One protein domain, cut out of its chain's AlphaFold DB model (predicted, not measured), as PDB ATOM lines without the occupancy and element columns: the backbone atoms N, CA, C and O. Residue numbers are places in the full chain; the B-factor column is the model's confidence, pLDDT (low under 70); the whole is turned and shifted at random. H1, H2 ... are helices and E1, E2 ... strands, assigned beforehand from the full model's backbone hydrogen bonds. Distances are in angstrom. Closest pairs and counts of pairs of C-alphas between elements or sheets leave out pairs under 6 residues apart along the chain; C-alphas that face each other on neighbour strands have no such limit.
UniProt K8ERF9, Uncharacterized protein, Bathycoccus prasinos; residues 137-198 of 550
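AT A GLANCE: This is residues 137 to 198 of the 550 residues of an uncharacterized protein of Bathycoccus prasinos (UniProt K8ERF9). A single strongly twisted sheet of four strands makes a long, narrow rod, with the looped stretch 178 to 190 reaching on from one end and the turn between E1 and E2 at the other. The one short helix, H1, lies off the sheet, at the same end as that looped stretch. The printed part has 62 residues, with one named helix and four named strands in the order H1 E1 E2 E3 E4, and is mostly strand. The sheet runs E2 E1 E4 E3 and is mixed. The whole is loose, with a radius of gyration of the C-alphas of 14.0 A and spans of 44 by 21 by 16 A.

IN THESE COORDINATES: E1, residues 144 to 151, is 23.2 A long and begins at C-alpha 144, (150.575, 157.932, 178.983). E4, residues 191 to 197, is 19.1 A long and ends at C-alpha 197, (144.498, 160.817, 196.112). The edge strands are E2, residues 157 to 162, 15.5 A, and E3, residues 170 to 177, 19.6 A. H1, residues 137 to 141, is 6.0 A long and begins at (157.298, 159.257, 166.846).

HOW THE PARTS SIT: Inner strands E1 and E4 are parallel at 22 degrees, with N 147 and O 193 2.8 A apart. E2 and E1, a hairpin, are antiparallel at 154 degrees; N 148 and O 160 are 2.8 A apart. E3 and E4, also a hairpin, are antiparallel at 165 degrees; N 174 and O 194 are 2.9 A apart. E2 and E3 are apart. H1 is not on the sheet, and its O i to N i+4 pair is within hydrogen-bond range.

THE WHOLE: The C-alphas of Glu 154 and Gly 184, the two farthest apart, are 43.8 A from each other. The printed part has no cut. The link from E3 to E4 is long, 13 residues; within it residues 180 to 181 pair antiparallel with 187 to 188. Mean pLDDT of the printed part is 72.4, with residues 137 to 142, 154 to 155, 163 to 170, 181 to 188 and 198 under 70.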
ATOM      1  N   ASN A 137     157.984 160.532 167.066       50.59
ATOM      2  CA  ASN A 137     157.298 159.257 166.846       50.59
ATOM      3  C   ASN A 137     157.390 158.324 168.065       50.59
ATOM      4  O   ASN A 137     156.412 157.661 168.391       50.59
ATOM      5  N   GLN A 138     158.511 158.305 168.798       49.09
ATOM      6  CA  GLN A 138     158.617 157.566 170.061       49.09
ATOM      7  C   GLN A 138     157.678 158.141 171.132       49.09
ATOM      8  O   GLN A 138     156.956 157.382 171.775       49.09
ATOM      9  N   ARG A 139     157.629 159.471 171.282       47.19
ATOM     10  CA  ARG A 139     156.711 160.176 172.196       47.19
ATOM     11  C   ARG A 139     155.237 159.992 171.813       47.19
ATOM     12  O   ARG A 139     154.404 159.957 172.710       47.19
ATOM     13  N   LEU A 140     154.928 159.830 170.526       48.84
ATOM     14  CA  LEU A 140     153.602 159.432 170.039       48.84
ATOM     15  C   LEU A 140     153.308 157.944 170.337       48.84
ATOM     16  O   LEU A 140     152.197 157.615 170.732       48.84
ATOM     17  N   SER A 141     154.308 157.057 170.242       50.81
ATOM     18  CA  SER A 141     154.161 155.605 170.480       50.81
ATOM     19  C   SER A 141     154.094 155.168 171.954       50.81
ATOM     20  O   SER A 141     153.783 154.008 172.242       50.81
ATOM     21  N   GLU A 142     154.399 156.066 172.897       56.31
ATOM     22  CA  GLU A 142     154.251 155.848 174.341       56.31
ATOM     23  C   GLU A 142     153.149 156.749 174.921       56.31
ATOM     24  O   GLU A 142     153.410 157.651 175.723       56.31
ATOM     25  N   CYS A 143     151.894 156.478 174.548       72.62
ATOM     26  CA  CYS A 143     150.731 157.073 175.206       72.62
ATOM     27  C   CYS A 143     150.815 156.898 176.738       72.62
ATOM     28  O   CYS A 143     151.042 155.799 177.243       72.62
ATOM     29  N   LYS A 144     150.600 157.970 177.509       78.50
ATOM     30  CA  LYS A 144     150.575 157.932 178.983       78.50
ATOM     31  C   LYS A 144     149.204 158.353 179.486       78.50
ATOM     32  O   LYS A 144     148.693 159.392 179.076       78.50
ATOM     33  N   LYS A 145     148.612 157.552 180.373       85.12
ATOM     34  CA  LYS A 145     147.289 157.804 180.964       85.12
ATOM     35  C   LYS A 145     147.355 157.605 182.472       85.12
ATOM     36  O   LYS A 145     147.931 156.621 182.930       85.12
ATOM     37  N   CYS A 146     146.772 158.526 183.232       85.06
ATOM     38  CA  CYS A 146     146.606 158.390 184.675       85.06
ATOM     39  C   CYS A 146     145.135 158.087 184.975       85.06
ATOM     40  O   CYS A 146     144.267 158.756 184.421       85.06
ATOM     41  N   LEU A 147     144.865 157.089 185.812       89.25
ATOM     42  CA  LEU A 147     143.533 156.678 186.250       89.25
ATOM     43  C   LEU A 147     143.485 156.796 187.775       89.25
ATOM     44  O   LEU A 147     144.059 155.977 188.500       89.25
ATOM     45  N   VAL A 148     142.856 157.866 188.239       88.44
ATOM     46  CA  VAL A 148     142.925 158.338 189.620       88.44
ATOM     47  C   VAL A 148     141.686 157.882 190.374       88.44
ATOM     48  O   VAL A 148     140.560 158.109 189.931       88.44
ATOM     49  N   LEU A 149     141.911 157.230 191.512       89.50
ATOM     50  CA  LEU A 149     140.892 156.872 192.487       89.50
ATOM     51  C   LEU A 149     140.775 158.000 193.515       89.50
ATOM     52  O   LEU A 149     141.746 158.346 194.194       89.50
ATOM     53  N   SER A 150     139.575 158.550 193.641       86.44
ATOM     54  CA  SER A 150     139.225 159.550 194.644       86.44
ATOM     55  C   SER A 150     138.112 159.033 195.551       86.44
ATOM     56  O   SER A 150     137.400 158.075 195.230       86.44
ATOM     57  N   PHE A 151     137.989 159.658 196.717       82.12
ATOM     58  CA  PHE A 151     136.923 159.394 197.671       82.12
ATOM     59  C   PHE A 151     136.153 160.690 197.908       82.12
ATOM     60  O   PHE A 151     136.772 161.696 198.259       82.12
ATOM     61  N   ASP A 152     134.843 160.675 197.678       79.00
ATOM     62  CA  ASP A 152     134.003 161.871 197.773       79.00
ATOM     63  C   ASP A 152     133.428 162.107 199.183       79.00
ATOM     64  O   ASP A 152     133.632 161.332 200.123       79.00
ATOM     65  N   GLU A 153     132.724 163.229 199.330       70.69
ATOM     66  CA  GLU A 153     132.054 163.625 200.571       70.69
ATOM     67  C   GLU A 153     130.760 162.825 200.821       70.69
ATOM     68  O   GLU A 153     130.344 162.676 201.970       70.69
ATOM     69  N   GLU A 154     130.162 162.244 199.772       68.31
ATOM     70  CA  GLU A 154     128.950 161.409 199.843       68.31
ATOM     71  C   GLU A 154     129.230 159.993 200.381       68.31
ATOM     72  O   GLU A 154     128.317 159.286 200.817       68.31
ATOM     73  N   GLY A 155     130.496 159.570 200.405       69.88
ATOM     74  CA  GLY A 155     130.920 158.283 200.948       69.88
ATOM     75  C   GLY A 155     131.199 157.206 199.894       69.88
ATOM     76  O   GLY A 155     131.220 156.018 200.240       69.88
ATOM     77  N   LYS A 156     131.437 157.596 198.641       78.25
ATOM     78  CA  LYS A 156     131.634 156.721 197.485       78.25
ATOM     79  C   LYS A 156     133.046 156.870 196.888       78.25
ATOM     80  O   LYS A 156     133.719 157.894 196.997       78.25
ATOM     81  N   TRP A 157     133.509 155.790 196.260       86.25
ATOM     82  CA  TRP A 157     134.719 155.778 195.438       86.25
ATOM     83  C   TRP A 157     134.395 156.231 194.013       86.25
ATOM     84  O   TRP A 157     133.542 155.628 193.359       86.25
ATOM     85  N   ASN A 158     135.110 157.236 193.510       86.69
ATOM     86  CA  ASN A 158     135.010 157.682 192.120       86.69
ATOM     87  C   ASN A 158     136.342 157.486 191.393       86.69
ATOM     88  O   ASN A 158     137.408 157.422 192.006       86.69
ATOM     89  N   LEU A 159     136.267 157.366 190.069       90.00
ATOM     90  CA  LEU A 159     137.407 157.049 189.224       90.00
ATOM     91  C   LEU A 159     137.395 157.941 187.984       90.00
ATOM     92  O   LEU A 159     136.376 158.015 187.302       90.00
ATOM     93  N   ALA A 160     138.516 158.591 187.682       90.12
ATOM     94  CA  ALA A 160     138.638 159.472 186.522       90.12
ATOM     95  C   ALA A 160     139.993 159.307 185.826       90.12
ATOM     96  O   ALA A 160     141.017 159.061 186.463       90.12
ATOM     97  N   PHE A 161     140.010 159.483 184.509       87.69
ATOM     98  CA  PHE A 161     141.233 159.739 183.767       87.69
ATOM     99  C   PHE A 161     141.645 161.206 183.928       87.69
ATOM    100  O   PHE A 161     140.928 162.123 183.514       87.69
ATOM    101  N   GLU A 162     142.834 161.422 184.485       84.25
ATOM    102  CA  GLU A 162     143.435 162.746 184.654       84.25
ATOM    103  C   GLU A 162     144.600 162.972 183.682       84.25
ATOM    104  O   GLU A 162     145.321 162.047 183.287       84.25
ATOM    105  N   LYS A 163     144.824 164.243 183.326       67.75
ATOM    106  CA  LYS A 163     146.073 164.676 182.686       67.75
ATOM    107  C   LYS A 163     147.202 164.554 183.717       67.75
ATOM    108  O   LYS A 163     147.001 164.853 184.889       67.75
ATOM    109  N   SER A 164     148.377 164.093 183.292       55.97
ATOM    110  CA  SER A 164     149.423 163.509 184.151       55.97
ATOM    111  C   SER A 164     150.233 164.510 185.000       55.97
ATOM    112  O   SER A 164     151.460 164.500 184.940       55.97
ATOM    113  N   VAL A 165     149.562 165.394 185.744       45.94
ATOM    114  CA  VAL A 165     150.166 166.548 186.442       45.94
ATOM    115  C   VAL A 165     150.035 166.457 187.973       45.94
ATOM    116  O   VAL A 165     150.847 167.033 188.680       45.94
ATOM    117  N   PHE A 166     149.070 165.697 188.507       48.66
ATOM    118  CA  PHE A 166     148.738 165.681 189.947       48.66
ATOM    119  C   PHE A 166     149.241 164.452 190.733       48.66
ATOM    120  O   PHE A 166     148.689 164.098 191.772       48.66
ATOM    121  N   VAL A 167     150.307 163.786 190.274       52.38
ATOM    122  CA  VAL A 167     150.826 162.569 190.942       52.38
ATOM    123  C   VAL A 167     151.590 162.885 192.242       52.38
ATOM    124  O   VAL A 167     151.627 162.046 193.140       52.38
ATOM    125  N   ASP A 168     152.117 164.102 192.398       50.53
ATOM    126  CA  ASP A 168     153.031 164.490 193.490       50.53
ATOM    127  C   ASP A 168     152.391 164.549 194.897       50.53
ATOM    128  O   ASP A 168     153.087 164.759 195.891       50.53
ATOM    129  N   LYS A 169     151.070 164.335 195.005       60.22
ATOM    130  CA  LYS A 169     150.332 164.176 196.276       60.22
ATOM    131  C   LYS A 169     149.593 162.833 196.415       60.22
ATOM    132  O   LYS A 169     148.782 162.663 197.326       60.22
ATOM    133  N   ALA A 170     149.834 161.870 195.528       66.31
ATOM    134  CA  ALA A 170     149.167 160.571 195.596       66.31
ATOM    135  C   ALA A 170     149.667 159.737 196.795       66.31
ATOM    136  O   ALA A 170     150.870 159.564 196.981       66.31
ATOM    137  N   LEU A 171     148.747 159.142 197.567       74.25
ATOM    138  CA  LEU A 171     149.091 158.221 198.669       74.25
ATOM    139  C   LEU A 171     149.719 156.913 198.162       74.25
ATOM    140  O   LEU A 171     150.441 156.235 198.887       74.25
ATOM    141  N   PHE A 172     149.418 156.550 196.916       84.12
ATOM    142  CA  PHE A 172     150.026 155.441 196.194       84.12
ATOM    143  C   PHE A 172     149.934 155.709 194.686       84.12
ATOM    144  O   PHE A 172     148.963 156.302 194.213       84.12
ATOM    145  N   SER A 173     150.929 155.230 193.937       85.00
ATOM    146  CA  SER A 173     150.980 155.272 192.475       85.00
ATOM    147  C   SER A 173     151.639 153.997 191.937       85.00
ATOM    148  O   SER A 173     152.623 153.518 192.501       85.00
ATOM    149  N   GLY A 174     151.113 153.434 190.847       82.69
ATOM    150  CA  GLY A 174     151.649 152.224 190.226       82.69
ATOM    151  C   GLY A 174     151.331 152.134 188.735       82.69
ATOM    152  O   GLY A 174     150.187 152.294 188.324       82.69
ATOM    153  N   ALA A 175     152.338 151.848 187.906       85.81
ATOM    154  CA  ALA A 175     152.196 151.820 186.448       85.81
ATOM    155  C   ALA A 175     152.150 150.398 185.864       85.81
ATOM    156  O   ALA A 175     152.882 149.497 186.292       85.81
ATOM    157  N   THR A 176     151.328 150.203 184.832       88.06
ATOM    158  CA  THR A 176     151.300 149.001 183.988       88.06
ATOM    159  C   THR A 176     151.334 149.367 182.503       88.06
ATOM    160  O   THR A 176     150.915 150.455 182.116       88.06
ATOM    161  N   ALA A 177     151.850 148.466 181.665       85.62
ATOM    162  CA  ALA A 177     151.926 148.667 180.221       85.62
ATOM    163  C   ALA A 177     150.813 147.882 179.518       85.62
ATOM    164  O   ALA A 177     150.756 146.655 179.609       85.62
ATOM    165  N   LEU A 178     149.959 148.607 178.806       83.50
ATOM    166  CA  LEU A 178     148.969 148.089 177.875       83.50
ATOM    167  C   LEU A 178     149.601 147.973 176.477       83.50
ATOM    168  O   LEU A 178     150.521 148.714 176.125       83.50
ATOM    169  N   LYS A 179     149.124 147.009 175.692       79.62
ATOM    170  CA  LYS A 179     149.538 146.764 174.306       79.62
ATOM    171  C   LYS A 179     148.369 147.125 173.406       79.62
ATOM    172  O   LYS A 179     147.379 146.399 173.372       79.62
ATOM    173  N   GLU A 180     148.487 148.229 172.687       75.00
ATOM    174  CA  GLU A 180     147.409 148.753 171.854       75.00
ATOM    175  C   GLU A 180     147.818 148.736 170.379       75.00
ATOM    176  O   GLU A 180     149.000 148.804 170.036       75.00
ATOM    177  N   ILE A 181     146.830 148.613 169.496       63.53
ATOM    178  CA  ILE A 181     147.000 148.807 168.055       63.53
ATOM    179  C   ILE A 181     146.257 150.100 167.729       63.53
ATOM    180  O   ILE A 181     145.072 150.230 168.036       63.53
ATOM    181  N   GLU A 182     146.965 151.080 167.180       57.81
ATOM    182  CA  GLU A 182     146.390 152.374 166.818       57.81
ATOM    183  C   GLU A 182     145.858 152.374 165.380       57.81
ATOM    184  O   GLU A 182     146.151 151.482 164.575       57.81
ATOM    185  N   ARG A 183     145.056 153.394 165.044       46.75
ATOM    186  CA  ARG A 183     144.572 153.615 163.675       46.75
ATOM    187  C   ARG A 183     145.784 153.730 162.739       46.75
ATOM    188  O   ARG A 183     146.634 154.590 162.937       46.75
ATOM    189  N   GLY A 184     145.867 152.838 161.750       52.06
ATOM    190  CA  GLY A 184     147.051 152.662 160.895       52.06
ATOM    191  C   GLY A 184     147.908 151.424 161.211       52.06
ATOM    192  O   GLY A 184     148.916 151.208 160.546       52.06
ATOM    193  N   GLY A 185     147.531 150.593 162.191       55.66
ATOM    194  CA  GLY A 185     148.158 149.284 162.448       55.66
ATOM    195  C   GLY A 185     149.480 149.328 163.228       55.66
ATOM    196  O   GLY A 185     150.077 148.283 163.501       55.66
ATOM    197  N   ILE A 186     149.933 150.519 163.621       58.06
ATOM    198  CA  ILE A 186     151.125 150.712 164.453       58.06
ATOM    199  C   ILE A 186     150.809 150.265 165.889       58.06
ATOM    200  O   ILE A 186     149.739 150.543 166.430       58.06
ATOM    201  N   LYS A 187     151.745 149.540 166.512       63.38
ATOM    202  CA  LYS A 187     151.608 149.044 167.889       63.38
ATOM    203  C   LYS A 187     152.098 150.101 168.876       63.38
ATOM    204  O   LYS A 187     153.300 150.342 168.967       63.38
ATOM    205  N   CYS A 188     151.166 150.690 169.616       68.50
ATOM    206  CA  CYS A 188     151.420 151.671 170.667       68.50
ATOM    207  C   CYS A 188     151.507 150.982 172.037       68.50
ATOM    208  O   CYS A 188     150.863 149.957 172.296       68.50
ATOM    209  N   LYS A 189     152.329 151.534 172.929       71.88
ATOM    210  CA  LYS A 189     152.563 151.010 174.278       71.88
ATOM    211  C   LYS A 189     152.012 151.993 175.307       71.88
ATOM    212  O   LYS A 189     152.753 152.769 175.915       71.88
ATOM    213  N   THR A 190     150.701 151.936 175.519       81.12
ATOM    214  CA  THR A 190     150.023 152.805 176.484       81.12
ATOM    215  C   THR A 190     150.428 152.449 177.914       81.12
ATOM    216  O   THR A 190     150.119 151.373 178.422       81.12
ATOM    217  N   THR A 191     151.121 153.359 178.596       82.94
ATOM    218  CA  THR A 191     151.424 153.229 180.025       82.94
ATOM    219  C   THR A 191     150.261 153.790 180.834       82.94
ATOM    220  O   THR A 191     150.007 154.995 180.818       82.94
ATOM    221  N   LEU A 192     149.556 152.903 181.536       85.38
ATOM    222  CA  LEU A 192     148.463 153.233 182.441       85.38
ATOM    223  C   LEU A 192     148.990 153.271 183.879       85.38
ATOM    224  O   LEU A 192     149.345 152.236 184.450       85.38
ATOM    225  N   THR A 193     149.030 154.465 184.462       85.94
ATOM    226  CA  THR A 193     149.307 154.684 185.884       85.94
ATOM    227  C   THR A 193     147.996 154.700 186.653       85.94
ATOM    228  O   THR A 193     147.087 155.440 186.292       85.94
ATOM    229  N   VAL A 194     147.906 153.912 187.721       87.25
ATOM    230  CA  VAL A 194     146.845 154.025 188.727       87.25
ATOM    231  C   VAL A 194     147.377 154.762 189.949       87.25
ATOM    232  O   VAL A 194     148.463 154.441 190.429       87.25
ATOM    233  N   SER A 195     146.623 155.730 190.464       86.44
ATOM    234  CA  SER A 195     146.939 156.431 191.715       86.44
ATOM    235  C   SER A 195     145.703 156.605 192.591       86.44
ATOM    236  O   SER A 195     144.578 156.458 192.113       86.44
ATOM    237  N   ILE A 196     145.906 156.883 193.879       83.75
ATOM    238  CA  ILE A 196     144.841 157.230 194.833       83.75
ATOM    239  C   ILE A 196     145.200 158.537 195.542       83.75
ATOM    240  O   ILE A 196     146.282 158.658 196.125       83.75
ATOM    241  N   ASN A 197     144.292 159.510 195.493       76.31
ATOM    242  CA  ASN A 197     144.498 160.817 196.112       76.31
ATOM    243  C   ASN A 197     144.052 160.784 197.580       76.31
ATOM    244  O   ASN A 197     142.970 160.296 197.907       76.31
ATOM    245  N   GLY A 198     144.902 161.299 198.468       59.56
ATOM    246  CA  GLY A 198     144.588 161.460 199.884       59.56
ATOM    247  C   GLY A 198     144.027 162.842 200.182       59.56
ATOM    248  O   GLY A 198     144.489 163.833 199.625       59.56
TER     249      GLY A 198